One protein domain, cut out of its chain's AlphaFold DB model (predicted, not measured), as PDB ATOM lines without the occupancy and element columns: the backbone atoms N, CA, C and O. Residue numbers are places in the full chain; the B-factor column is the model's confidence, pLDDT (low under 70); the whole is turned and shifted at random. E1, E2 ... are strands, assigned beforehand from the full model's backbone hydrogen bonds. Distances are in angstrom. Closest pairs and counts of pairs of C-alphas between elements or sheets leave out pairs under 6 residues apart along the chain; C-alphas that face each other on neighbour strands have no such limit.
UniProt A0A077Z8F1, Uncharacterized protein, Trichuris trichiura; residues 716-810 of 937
ATOM      1  N   ILE A 716       0.753 -36.251  29.498       77.40
ATOM      2  CA  ILE A 716       1.497 -37.435  29.934       77.40
ATOM      3  C   ILE A 716       0.848 -37.928  31.222       77.40
ATOM      4  O   ILE A 716       0.844 -37.219  32.225       77.40
ATOM      5  N   ILE A 717       0.257 -39.121  31.157       77.93
ATOM      6  CA  ILE A 717      -0.512 -39.735  32.243       77.93
ATOM      7  C   ILE A 717       0.432 -40.556  33.128       77.93
ATOM      8  O   ILE A 717       1.237 -41.345  32.630       77.93
ATOM      9  N   GLY A 718       0.314 -40.381  34.441       70.38
ATOM     10  CA  GLY A 718       1.132 -41.043  35.451       70.38
ATOM     11  C   GLY A 718       1.174 -40.222  36.736       70.38
ATOM     12  O   GLY A 718       1.101 -38.998  36.694       70.38
ATOM     13  N   CYS A 719       1.301 -40.885  37.889       75.37
ATOM     14  CA  CYS A 719       1.407 -40.170  39.158       75.37
ATOM     15  C   CYS A 719       2.788 -39.500  39.278       75.37
ATOM     16  O   CYS A 719       3.828 -40.167  39.240       75.37
ATOM     17  N   HIS A 720       2.798 -38.172  39.388       73.63
ATOM     18  CA  HIS A 720       3.998 -37.335  39.391       73.63
ATOM     19  C   HIS A 720       3.978 -36.379  40.588       73.63
ATOM     20  O   HIS A 720       2.954 -35.753  40.846       73.63
ATOM     21  N   PHE A 721       5.099 -36.214  41.299       74.06
ATOM     22  CA  PHE A 721       5.192 -35.228  42.383       74.06
ATOM     23  C   PHE A 721       5.407 -33.829  41.792       74.06
ATOM     24  O   PHE A 721       6.459 -33.566  41.207       74.06
ATOM     25  N   ASN A 722       4.429 -32.933  41.949       73.98
ATOM     26  CA  ASN A 722       4.575 -31.518  41.613       73.98
ATOM     27  C   ASN A 722       5.075 -30.762  42.854       73.98
ATOM     28  O   ASN A 722       4.396 -30.690  43.883       73.98
ATOM     29  N   LYS A 723       6.270 -30.174  42.743       68.27
ATOM     30  CA  LYS A 723       6.956 -29.518  43.860       68.27
ATOM     31  C   LYS A 723       6.322 -28.195  44.309       68.27
ATOM     32  O   LYS A 723       6.423 -27.882  45.489       68.27
ATOM     33  N   GLN A 724       5.654 -27.440  43.432       68.30
ATOM     34  CA  GLN A 724       4.938 -26.218  43.841       68.30
ATOM     35  C   GLN A 724       3.666 -26.568  44.610       68.30
ATOM     36  O   GLN A 724       3.426 -26.041  45.692       68.30
ATOM     37  N   LEU A 725       2.874 -27.500  44.071       70.94
ATOM     38  CA  LEU A 725       1.639 -27.969  44.701       70.94
ATOM     39  C   LEU A 725       1.912 -28.774  45.983       70.94
ATOM     40  O   LEU A 725       0.986 -29.000  46.756       70.94
ATOM     41  N   SER A 726       3.163 -29.206  46.205       73.77
ATOM     42  CA  SER A 726       3.586 -30.084  47.311       73.77
ATOM     43  C   SER A 726       2.749 -31.369  47.400       73.77
ATOM     44  O   SER A 726       2.494 -31.901  48.480       73.77
ATOM     45  N   LYS A 727       2.292 -31.845  46.238       80.60
ATOM     46  CA  LYS A 727       1.303 -32.912  46.061       80.60
ATOM     47  C   LYS A 727       1.610 -33.713  44.803       80.60
ATOM     48  O   LYS A 727       2.311 -33.242  43.906       80.60
ATOM     49  N   CYS A 728       1.044 -34.911  44.719       80.25
ATOM     50  CA  CYS A 728       1.144 -35.735  43.524       80.25
ATOM     51  C   CYS A 728      -0.095 -35.630  42.644       80.25
ATOM     52  O   CYS A 728      -1.214 -35.582  43.150       80.25
ATOM     53  N   VAL A 729       0.130 -35.592  41.332       84.13
ATOM     54  CA  VAL A 729      -0.890 -35.354  40.305       84.13
ATOM     55  C   VAL A 729      -0.896 -36.452  39.238       84.13
ATOM     56  O   VAL A 729       0.162 -36.983  38.900       84.13
ATOM     57  N   THR A 730      -2.074 -36.802  38.710       82.43
ATOM     58  CA  THR A 730      -2.287 -37.934  37.776       82.43
ATOM     59  C   THR A 730      -1.807 -37.696  36.342       82.43
ATOM     60  O   THR A 730      -1.731 -38.646  35.555       82.43
ATOM     61  N   ALA A 731      -1.483 -36.453  35.983       79.78
ATOM     62  CA  ALA A 731      -0.928 -36.102  34.683       79.78
ATOM     63  C   ALA A 731      -0.004 -34.878  34.763       79.78
ATOM     64  O   ALA A 731      -0.129 -34.037  35.656       79.78
ATOM     65  N   ARG A 732       0.894 -34.760  33.781       78.46
ATOM     66  CA  ARG A 732       1.686 -33.553  33.491       78.46
ATOM     67  C   ARG A 732       1.564 -33.164  32.019       78.46
ATOM     68  O   ARG A 732       1.282 -34.017  31.175       78.46
ATOM     69  N   TYR A 733       1.844 -31.904  31.712       77.08
ATOM     70  CA  TYR A 733       1.805 -31.366  30.352       77.08
ATOM     71  C   TYR A 733       3.207 -31.007  29.852       77.08
ATOM     72  O   TYR A 733       4.071 -30.582  30.617       77.08
ATOM     73  N   GLU A 734       3.436 -31.218  28.560       73.68
ATOM     74  CA  GLU A 734       4.678 -30.917  27.843       73.68
ATOM     75  C   GLU A 734       4.304 -30.051  26.631       73.68
ATOM     76  O   GLU A 734       3.687 -30.546  25.688       73.68
ATOM     77  N   ILE A 735       4.585 -28.742  26.687       73.04
ATOM     78  CA  ILE A 735       4.237 -27.793  25.616       73.04
ATOM     79  C   ILE A 735       5.177 -28.021  24.424       73.04
ATOM     80  O   ILE A 735       6.395 -28.006  24.578       73.04
ATOM     81  N   ILE A 736       4.598 -28.241  23.242       75.09
ATOM     82  CA  ILE A 736       5.296 -28.461  21.965       75.09
ATOM     83  C   ILE A 736       5.389 -27.147  21.178       75.09
ATOM     84  O   ILE A 736       6.418 -26.857  20.575       75.09
ATOM     85  N   ALA A 737       4.314 -26.358  21.186       70.33
ATOM     86  CA  ALA A 737       4.243 -25.025  20.597       70.33
ATOM     87  C   ALA A 737       3.385 -24.129  21.494       70.33
ATOM     88  O   ALA A 737       2.352 -24.581  21.991       70.33
ATOM     89  N   GLU A 738       3.810 -22.886  21.711       73.65
ATOM     90  CA  GLU A 738       3.082 -21.911  22.532       73.65
ATOM     91  C   GLU A 738       1.866 -21.333  21.798       73.65
ATOM     92  O   GLU A 738       1.742 -21.465  20.581       73.65
ATOM     93  N   ALA A 739       0.960 -20.702  22.545       77.94
ATOM     94  CA  ALA A 739      -0.178 -20.001  21.967       77.94
ATOM     95  C   ALA A 739       0.231 -18.631  21.403       77.94
ATOM     96  O   ALA A 739       1.167 -17.993  21.889       77.94
ATOM     97  N   GLU A 740      -0.496 -18.158  20.396       80.99
ATOM     98  CA  GLU A 740      -0.211 -16.903  19.711       80.99
ATOM     99  C   GLU A 740      -0.792 -15.692  20.473       80.99
ATOM    100  O   GLU A 740      -2.015 -15.558  20.583       80.99
ATOM    101  N   PRO A 741       0.044 -14.780  21.003       73.94
ATOM    102  CA  PRO A 741      -0.449 -13.660  21.793       73.94
ATOM    103  C   PRO A 741      -1.203 -12.625  20.928       73.94
ATOM    104  O   PRO A 741      -0.846 -12.420  19.766       73.94
ATOM    105  N   PRO A 742      -2.204 -11.915  21.488       74.81
ATOM    106  CA  PRO A 742      -2.612 -11.940  22.894       74.81
ATOM    107  C   PRO A 742      -3.829 -12.836  23.212       74.81
ATOM    108  O   PRO A 742      -4.225 -12.842  24.374       74.81
ATOM    109  N   PHE A 743      -4.414 -13.549  22.233       79.46
ATOM    110  CA  PHE A 743      -5.701 -14.268  22.379       79.46
ATOM    111  C   PHE A 743      -5.635 -15.798  22.221       79.46
ATOM    112  O   PHE A 743      -6.628 -16.481  22.483       79.46
ATOM    113  N   GLY A 744      -4.513 -16.359  21.757       77.48
ATOM    114  CA  GLY A 744      -4.321 -17.809  21.688       77.48
ATOM    115  C   GLY A 744      -4.342 -18.434  23.087       77.48
ATOM    116  O   GLY A 744      -3.774 -17.871  24.027       77.48
ATOM    117  N   ARG A 745      -4.958 -19.611  23.241       75.16
ATOM    118  CA  ARG A 745      -5.177 -20.247  24.553       75.16
ATOM    119  C   ARG A 745      -4.409 -21.568  24.720       75.16
ATOM    120  O   ARG A 745      -4.070 -22.252  23.754       75.16
ATOM    121  N   CYS A 746      -4.132 -21.917  25.978       73.41
ATOM    122  CA  CYS A 746      -3.650 -23.231  26.417       73.41
ATOM    123  C   CYS A 746      -4.709 -23.867  27.327       73.41
ATOM    124  O   CYS A 746      -4.636 -23.741  28.550       73.41
ATOM    125  N   GLU A 747      -5.707 -24.533  26.753       68.44
ATOM    126  CA  GLU A 747      -6.742 -25.204  27.543       68.44
ATOM    127  C   GLU A 747      -6.217 -26.545  28.078       68.44
ATOM    128  O   GLU A 747      -6.268 -27.562  27.400       68.44
ATOM    129  N   MET A 748      -5.645 -26.530  29.286       72.26
ATOM    130  CA  MET A 748      -5.124 -27.721  29.968       72.26
ATOM    131  C   MET A 748      -6.073 -28.165  31.084       72.26
ATOM    132  O   MET A 748      -6.372 -27.395  31.998       72.26
ATOM    133  N   GLU A 749      -6.498 -29.429  31.071       74.77
ATOM    134  CA  GLU A 749      -7.315 -29.993  32.152       74.77
ATOM    135  C   GLU A 749      -6.541 -29.996  33.481       74.77
ATOM    136  O   GLU A 749      -5.393 -30.450  33.551       74.77
ATOM    137  N   LYS A 750      -7.180 -29.556  34.569       74.89
ATOM    138  CA  LYS A 750      -6.587 -29.602  35.911       74.89
ATOM    139  C   LYS A 750      -6.379 -31.069  36.337       74.89
ATOM    140  O   LYS A 750      -7.369 -31.789  36.445       74.89
ATOM    141  N   PRO A 751      -5.138 -31.531  36.590       75.35
ATOM    142  CA  PRO A 751      -4.892 -32.931  36.911       75.35
ATOM    143  C   PRO A 751      -5.359 -33.269  38.335       75.35
ATOM    144  O   PRO A 751      -5.307 -32.433  39.239       75.35
ATOM    145  N   GLU A 752      -5.810 -34.508  38.524       83.79
ATOM    146  CA  GLU A 752      -6.335 -35.014  39.797       83.79
ATOM    147  C   GLU A 752      -5.207 -35.365  40.774       83.79
ATOM    148  O   GLU A 752      -4.071 -35.596  40.360       83.79
ATOM    149  N   GLU A 753      -5.509 -35.446  42.071       80.97
ATOM    150  CA  GLU A 753      -4.526 -35.819  43.096       80.97
ATOM    151  C   GLU A 753      -4.332 -37.347  43.180       80.97
ATOM    152  O   GLU A 753      -5.285 -38.117  43.072       80.97
ATOM    153  N   CYS A 754      -3.092 -37.801  43.393       80.38
ATOM    154  CA  CYS A 754      -2.727 -39.220  43.502       80.38
ATOM    155  C   CYS A 754      -1.722 -39.482  44.638       80.38
ATOM    156  O   CYS A 754      -1.230 -38.555  45.281       80.38
ATOM    157  N   ILE A 755      -1.405 -40.757  44.896       76.80
ATOM    158  CA  ILE A 755      -0.483 -41.178  45.965       76.80
ATOM    159  C   ILE A 755       0.888 -41.542  45.378       76.80
ATOM    160  O   ILE A 755       0.995 -42.388  44.493       76.80
ATOM    161  N   CYS A 756       1.944 -40.925  45.910       66.33
ATOM    162  CA  CYS A 756       3.334 -41.183  45.542       66.33
ATOM    163  C   CYS A 756       4.044 -42.085  46.561       66.33
ATOM    164  O   CYS A 756       4.481 -41.619  47.612       66.33
ATOM    165  N   GLU A 757       4.250 -43.354  46.217       68.05
ATOM    166  CA  GLU A 757       5.037 -44.320  47.005       68.05
ATOM    167  C   GLU A 757       6.557 -44.118  46.807       68.05
ATOM    168  O   GLU A 757       7.273 -45.033  46.405       68.05
ATOM    169  N   CYS A 758       7.057 -42.897  47.005       64.56
ATOM    170  CA  CYS A 758       8.397 -42.483  46.583       64.56
ATOM    171  C   CYS A 758       9.362 -42.330  47.759       64.56
ATOM    172  O   CYS A 758       9.062 -41.610  48.713       64.56
ATOM    173  N   LYS A 759      10.561 -42.925  47.675       64.27
ATOM    174  CA  LYS A 759      11.614 -42.637  48.663       64.27
ATOM    175  C   LYS A 759      12.191 -41.238  48.437       64.27
ATOM    176  O   LYS A 759      12.352 -40.795  47.305       64.27
ATOM    177  N   THR A 760      12.565 -40.559  49.518       61.21
ATOM    178  CA  THR A 760      13.331 -39.298  49.496       61.21
ATOM    179  C   THR A 760      14.833 -39.509  49.278       61.21
ATOM    180  O   THR A 760      15.555 -38.562  48.982       61.21
ATOM    181  N   GLU A 761      15.310 -40.748  49.382       61.00
ATOM    182  CA  GLU A 761      16.697 -41.149  49.139       61.00
ATOM    183  C   GLU A 761      16.875 -41.704  47.714       61.00
ATOM    184  O   GLU A 761      15.960 -42.311  47.162       61.00
ATOM    185  N   HIS A 762      18.084 -41.585  47.152       68.69
ATOM    186  CA  HIS A 762      18.464 -42.115  45.826       68.69
ATOM    187  C   HIS A 762      17.774 -41.453  44.610       68.69
ATOM    188  O   HIS A 762      17.660 -42.065  43.546       68.69
ATOM    189  N   TRP A 763      17.364 -40.186  44.728       75.16
ATOM    190  CA  TRP A 763      16.999 -39.368  43.565       75.16
ATOM    191  C   TRP A 763      18.203 -39.069  42.668       75.16
ATOM    192  O   TRP A 763      19.310 -38.816  43.142       75.16
ATOM    193  N   GLN A 764      17.958 -39.027  41.361       77.91
ATOM    194  CA  GLN A 764      18.913 -38.549  40.367       77.91
ATOM    195  C   GLN A 764      19.080 -37.024  40.413       77.91
ATOM    196  O   GLN A 764      18.241 -36.289  40.943       77.91
ATOM    197  N   SER A 765      20.165 -36.545  39.802       81.14
ATOM    198  CA  SER A 765      20.349 -35.129  39.482       81.14
ATOM    199  C   SER A 765      19.179 -34.589  38.654       81.14
ATOM    200  O   SER A 765      18.620 -35.293  37.814       81.14
ATOM    201  N   TRP A 766      18.832 -33.320  38.870       81.88
ATOM    202  CA  TRP A 766      17.853 -32.613  38.045       81.88
ATOM    203  C   TRP A 766      18.295 -32.534  36.585       81.88
ATOM    204  O   TRP A 766      19.473 -32.308  36.297       81.88
ATOM    205  N   SER A 767      17.326 -32.629  35.674       80.62
ATOM    206  CA  SER A 767      17.507 -32.300  34.264       80.62
ATOM    207  C   SER A 767      18.032 -30.873  34.073       80.62
ATOM    208  O   SER A 767      17.981 -30.025  34.977       80.62
ATOM    209  N   GLN A 768      18.466 -30.579  32.849       75.84
ATOM    210  CA  GLN A 768      18.527 -29.192  32.400       75.84
ATOM    211  C   GLN A 768      17.117 -28.561  32.440       75.84
ATOM    212  O   GLN A 768      16.127 -29.297  32.323       75.84
ATOM    213  N   PRO A 769      17.008 -27.235  32.631       75.65
ATOM    214  CA  PRO A 769      15.759 -26.496  32.457       75.65
ATOM    215  C   PRO A 769      15.145 -26.704  31.063       75.65
ATOM    216  O   PRO A 769      15.872 -26.764  30.073       75.65
ATOM    217  N   SER A 770      13.813 -26.783  30.968       72.32
ATOM    218  CA  SER A 770      13.106 -26.896  29.678       72.32
ATOM    219  C   SER A 770      13.108 -25.607  28.843       72.32
ATOM    220  O   SER A 770      12.810 -25.652  27.652       72.32
ATOM    221  N   ARG A 771      13.433 -24.464  29.459       67.25
ATOM    222  CA  ARG A 771      13.572 -23.134  28.846       67.25
ATOM    223  C   ARG A 771      14.804 -22.439  29.423       67.25
ATOM    224  O   ARG A 771      15.270 -22.820  30.490       67.25
ATOM    225  N   THR A 772      15.301 -21.402  28.755       67.88
ATOM    226  CA  THR A 772      16.402 -20.553  29.254       67.88
ATOM    227  C   THR A 772      15.937 -19.312  30.019       67.88
ATOM    228  O   THR A 772      16.771 -18.629  30.596       67.88
ATOM    229  N   CYS A 773      14.637 -19.005  30.009       69.83
ATOM    230  CA  CYS A 773      14.042 -17.827  30.638       69.83
ATOM    231  C   CYS A 773      12.570 -18.082  31.018       69.83
ATOM    232  O   CYS A 773      11.996 -19.092  30.592       69.83
ATOM    233  N   ASP A 774      11.985 -17.174  31.810       72.92
ATOM    234  CA  ASP A 774      10.669 -17.314  32.463       72.92
ATOM    235  C   ASP A 774      10.554 -18.635  33.268       72.92
ATOM    236  O   ASP A 774      11.544 -19.149  33.800       72.92
ATOM    237  N   THR A 775       9.347 -19.184  33.421       71.75
ATOM    238  CA  THR A 775       9.109 -20.452  34.121       71.75
ATOM    239  C   THR A 775       9.630 -21.631  33.297       71.75
ATOM    240  O   THR A 775       9.039 -22.015  32.283       71.75
ATOM    241  N   ALA A 776      10.720 -22.248  33.752       71.81
ATOM    242  CA  ALA A 776      11.260 -23.472  33.173       71.81
ATOM    243  C   ALA A 776      10.892 -24.696  34.019       71.81
ATOM    244  O   ALA A 776      10.860 -24.643  35.246       71.81
ATOM    245  N   VAL A 777      10.667 -25.837  33.370       73.53
ATOM    246  CA  VAL A 777      10.368 -27.110  34.037       73.53
ATOM    247  C   VAL A 777      11.641 -27.944  34.137       73.53
ATOM    248  O   VAL A 777      12.390 -28.077  33.167       73.53
ATOM    249  N   ARG A 778      11.877 -28.544  35.302       80.78
ATOM    250  CA  ARG A 778      12.949 -29.512  35.555       80.78
ATOM    251  C   ARG A 778      12.388 -30.793  36.134       80.78
ATOM    252  O   ARG A 778      11.426 -30.788  36.900       80.78
ATOM    253  N   ILE A 779      13.014 -31.897  35.755       78.62
ATOM    254  CA  ILE A 779      12.558 -33.249  36.063       78.62
ATOM    255  C   ILE A 779      13.715 -34.023  36.693       78.62
ATOM    256  O   ILE A 779      14.852 -33.930  36.229       78.62
ATOM    257  N   ARG A 780      13.432 -34.810  37.731       83.39
ATOM    258  CA  ARG A 780      14.329 -35.873  38.208       83.39
ATOM    259  C   ARG A 780      13.556 -37.161  38.461       83.39
ATOM    260  O   ARG A 780      12.340 -37.136  38.652       83.39
ATOM    261  N   TYR A 781      14.278 -38.278  38.483       79.60
ATOM    262  CA  TYR A 781      13.720 -39.607  38.726       79.60
ATOM    263  C   TYR A 781      14.319 -40.237  39.985       79.60
ATOM    264  O   TYR A 781      15.480 -39.992  40.318       79.60
ATOM    265  N   GLY A 782      13.532 -41.053  40.679       77.62
ATOM    266  CA  GLY A 782      13.927 -41.754  41.903       77.62
ATOM    267  C   GLY A 782      13.145 -43.061  42.062       77.62
ATOM    268  O   GLY A 782      12.136 -43.245  41.377       77.62
ATOM    269  N   PRO A 783      13.587 -43.999  42.910       73.14
ATOM    270  CA  PRO A 783      12.908 -45.280  43.084       73.14
ATOM    271  C   PRO A 783      11.625 -45.152  43.921       73.14
ATOM    272  O   PRO A 783      11.551 -44.368  44.874       73.14
ATOM    273  N   LYS A 784      10.625 -45.986  43.608       68.90
ATOM    274  CA  LYS A 784       9.516 -46.266  44.534       68.90
ATOM    275  C   LYS A 784      10.011 -47.028  45.768       68.90
ATOM    276  O   LYS A 784      11.081 -47.646  45.742       68.90
ATOM    277  N   ASP A 785       9.236 -47.026  46.850       63.25
ATOM    278  CA  ASP A 785       9.548 -47.878  48.000       63.25
ATOM    279  C   ASP A 785       9.541 -49.375  47.611       63.25
ATOM    280  O   ASP A 785       8.965 -49.790  46.605       63.25
ATOM    281  N   GLY A 786      10.305 -50.186  48.341       61.11
ATOM    282  CA  GLY A 786      10.614 -51.579  48.002       61.11
ATOM    283  C   GLY A 786      11.554 -51.790  46.797       61.11
ATOM    284  O   GLY A 786      12.217 -52.828  46.730       61.11
ATOM    285  N   ALA A 787      11.688 -50.834  45.869       58.64
ATOM    286  CA  ALA A 787      12.407 -51.010  44.600       58.64
ATOM    287  C   ALA A 787      13.948 -50.916  44.723       58.64
ATOM    288  O   ALA A 787      14.581 -49.970  44.253       58.64
ATOM    289  N   LYS A 788      14.585 -51.932  45.321       54.72
ATOM    290  CA  LYS A 788      16.057 -52.028  45.389       54.72
ATOM    291  C   LYS A 788      16.698 -52.208  44.001       54.72
ATOM    292  O   LYS A 788      16.220 -52.989  43.181       54.72
ATOM    293  N   ASN A 789      17.829 -51.532  43.788       57.49
ATOM    294  CA  ASN A 789      18.761 -51.686  42.658       57.49
ATOM    295  C   ASN A 789      18.177 -51.517  41.234       57.49
ATOM    296  O   ASN A 789      18.783 -51.994  40.274       57.49
ATOM    297  N   LYS A 790      17.042 -50.824  41.053       57.09
ATOM    298  CA  LYS A 790      16.520 -50.490  39.714       57.09
ATOM    299  C   LYS A 790      16.981 -49.095  39.275       57.09
ATOM    300  O   LYS A 790      16.804 -48.123  40.001       57.09
ATOM    301  N   VAL A 791      17.568 -49.002  38.080       64.43
ATOM    302  CA  VAL A 791      17.989 -47.727  37.477       64.43
ATOM    303  C   VAL A 791      16.778 -47.053  36.844       64.43
ATOM    304  O   VAL A 791      16.228 -47.565  35.871       64.43
ATOM    305  N   CYS A 792      16.376 -45.904  37.380       67.67
ATOM    306  CA  CYS A 792      15.307 -45.104  36.795       67.67
ATOM    307  C   CYS A 792      15.787 -44.309  35.576       67.67
ATOM    308  O   CYS A 792      16.918 -43.828  35.526       67.67
ATOM    309  N   THR A 793      14.913 -44.172  34.583       64.26
ATOM    310  CA  THR A 793      15.144 -43.437  33.334       64.26
ATOM    311  C   THR A 793      13.821 -42.843  32.859       64.26
ATOM    312  O   THR A 793      12.755 -43.310  33.257       64.26
ATOM    313  N   ALA A 794      13.867 -41.891  31.922       60.36
ATOM    314  CA  ALA A 794      12.675 -41.330  31.271       60.36
ATOM    315  C   ALA A 794      11.798 -42.360  30.512       60.36
ATOM    316  O   ALA A 794      10.724 -42.016  30.027       60.36
ATOM    317  N   THR A 795      12.262 -43.609  30.394       56.65
ATOM    318  CA  THR A 795      11.582 -44.746  29.755       56.65
ATOM    319  C   THR A 795      11.113 -45.822  30.745       56.65
ATOM    320  O   THR A 795      10.512 -46.807  30.320       56.65
ATOM    321  N   SER A 796      11.383 -45.678  32.048       57.55
ATOM    322  CA  SER A 796      11.086 -46.688  33.074       57.55
ATOM    323  C   SER A 796       9.995 -46.196  34.028       57.55
ATOM    324  O   SER A 796      10.281 -45.529  35.017       57.55
ATOM    325  N   ASN A 797       8.730 -46.513  33.734       61.21
ATOM    326  CA  ASN A 797       7.585 -45.932  34.453       61.21
ATOM    327  C   ASN A 797       7.098 -46.757  35.663       61.21
ATOM    328  O   ASN A 797       6.542 -46.199  36.605       61.21
ATOM    329  N   GLU A 798       7.272 -48.082  35.666       64.57
ATOM    330  CA  GLU A 798       6.570 -48.958  36.625       64.57
ATOM    331  C   GLU A 798       7.095 -48.839  38.065       64.57
ATOM    332  O   GLU A 798       6.313 -48.765  39.017       64.57
ATOM    333  N   HIS A 799       8.418 -48.779  38.238       67.04
ATOM    334  CA  HIS A 799       9.088 -48.810  39.550       67.04
ATOM    335  C   HIS A 799       9.689 -47.471  39.983       67.04
ATOM    336  O   HIS A 799      10.377 -47.405  41.002       67.04
ATOM    337  N   CYS A 800       9.451 -46.418  39.207       71.90
ATOM    338  CA  CYS A 800      10.098 -45.130  39.383       71.90
ATOM    339  C   CYS A 800       9.086 -44.029  39.661       71.90
ATOM    340  O   CYS A 800       7.952 -44.038  39.183       71.90
ATOM    341  N   CYS A 801       9.542 -43.066  40.440       72.29
ATOM    342  CA  CYS A 801       8.894 -41.804  40.689       72.29
ATOM    343  C   CYS A 801       9.506 -40.720  39.809       72.29
ATOM    344  O   CYS A 801      10.695 -40.753  39.486       72.29
ATOM    345  N   THR A 802       8.680 -39.745  39.445       74.42
ATOM    346  CA  THR A 802       9.099 -38.525  38.752       74.42
ATOM    347  C   THR A 802       8.768 -37.343  39.649       74.42
ATOM    348  O   THR A 802       7.617 -37.198  40.064       74.42
ATOM    349  N   GLU A 803       9.762 -36.511  39.943       78.11
ATOM    350  CA  GLU A 803       9.582 -35.236  40.638       78.11
ATOM    351  C   GLU A 803       9.770 -34.106  39.633       78.11
ATOM    352  O   GLU A 803      10.742 -34.089  38.872       78.11
ATOM    353  N   VAL A 804       8.816 -33.180  39.627       76.04
ATOM    354  CA  VAL A 804       8.761 -32.041  38.716       76.04
ATOM    355  C   VAL A 804       8.862 -30.759  39.532       76.04
ATOM    356  O   VAL A 804       8.092 -30.536  40.469       76.04
ATOM    357  N   MET A 805       9.820 -29.915  39.165       80.57
ATOM    358  CA  MET A 805      10.028 -28.585  39.720       80.57
ATOM    359  C   MET A 805       9.889 -27.565  38.600       80.57
ATOM    360  O   MET A 805      10.627 -27.629  37.622       80.57
ATOM    361  N   GLU A 806       8.991 -26.604  38.769       79.05
ATOM    362  CA  GLU A 806       9.092 -25.345  38.037       79.05
ATOM    363  C   GLU A 806      10.129 -24.457  38.734       79.05
ATOM    364  O   GLU A 806      10.144 -24.331  39.962       79.05
ATOM    365  N   GLU A 807      11.026 -23.880  37.944       79.32
ATOM    366  CA  GLU A 807      12.083 -22.969  38.361       79.32
ATOM    367  C   GLU A 807      11.869 -21.650  37.616       79.32
ATOM    368  O   GLU A 807      11.876 -21.613  36.385       79.32
ATOM    369  N   SER A 808      11.628 -20.571  38.364       77.94
ATOM    370  CA  SER A 808      11.536 -19.225  37.797       77.94
ATOM    371  C   SER A 808      12.944 -18.761  37.446       77.94
ATOM    372  O   SER A 808      13.728 -18.440  38.341       77.94
ATOM    373  N   LEU A 809      13.266 -18.744  36.157       75.71
ATOM    374  CA  LEU A 809      14.516 -18.185  35.657       75.71
ATOM    375  C   LEU A 809      14.409 -16.654  35.550       75.71
ATOM    376  O   LEU A 809      13.398 -16.048  35.915       75.71
ATOM    377  N   THR A 810      15.469 -16.028  35.047       74.16
ATOM    378  CA  THR A 810      15.450 -14.642  34.567       74.16
ATOM    379  C   THR A 810      14.294 -14.445  33.573       74.16
ATOM    380  O   THR A 810      14.113 -15.288  32.685       74.16
TER     381      THR A 810
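Overview. This is residues 716 to 810 of the 937 residues of an uncharacterized protein of Trichuris trichiura (UniProt A0A077Z8F1). With little regular structure, the domain is two hairpins, E1 with E2 and E3 with E4, joined through E1 and E4 into one strongly twisted sheet amid long loops; residues 739 to 745 stick out at one end. Of 95 printed residues, 36 are in four named strands, E1 to E4 along the chain, with no named helix: all strand, a mixed sheet ordered E2 E1 E4 E3. It is only just compact, close to loose, radius of gyration of the C-alphas 14.6 A, spanning 49 by 27 by 23 A.

Along the chain. E1, residues 716 to 722, begins at C-alpha (1.497, -37.435, 29.934) and spans 13.4 A. E2, 727 to 737, spans 26.8 A and bends by 74 degrees at residue 730. E3, 775 to 783, spans 26.7 A; E4, 800 to 808, spans 26.0 A, ending at (11.536, -19.225, 37.797).

Arrangement. Within hydrogen-bond range are N 718 and O 730, 2.9 A, in antiparallel E1 and E2, 120 degrees; N 721 and O 802, 3.0 A, in parallel E1 and E4, 66 degrees; N 780 and O 803, 3.0 A, in antiparallel E3 and E4, 158 degrees.

Size, cuts and confidence. The farthest C-alphas, Pro 742 and Lys 788, are 49.6 A apart. The printed part has no cut; links E2 to E3 and E3 to E4 are long. Residues under pLDDT 70 include 756 to 762 and 784 to 799.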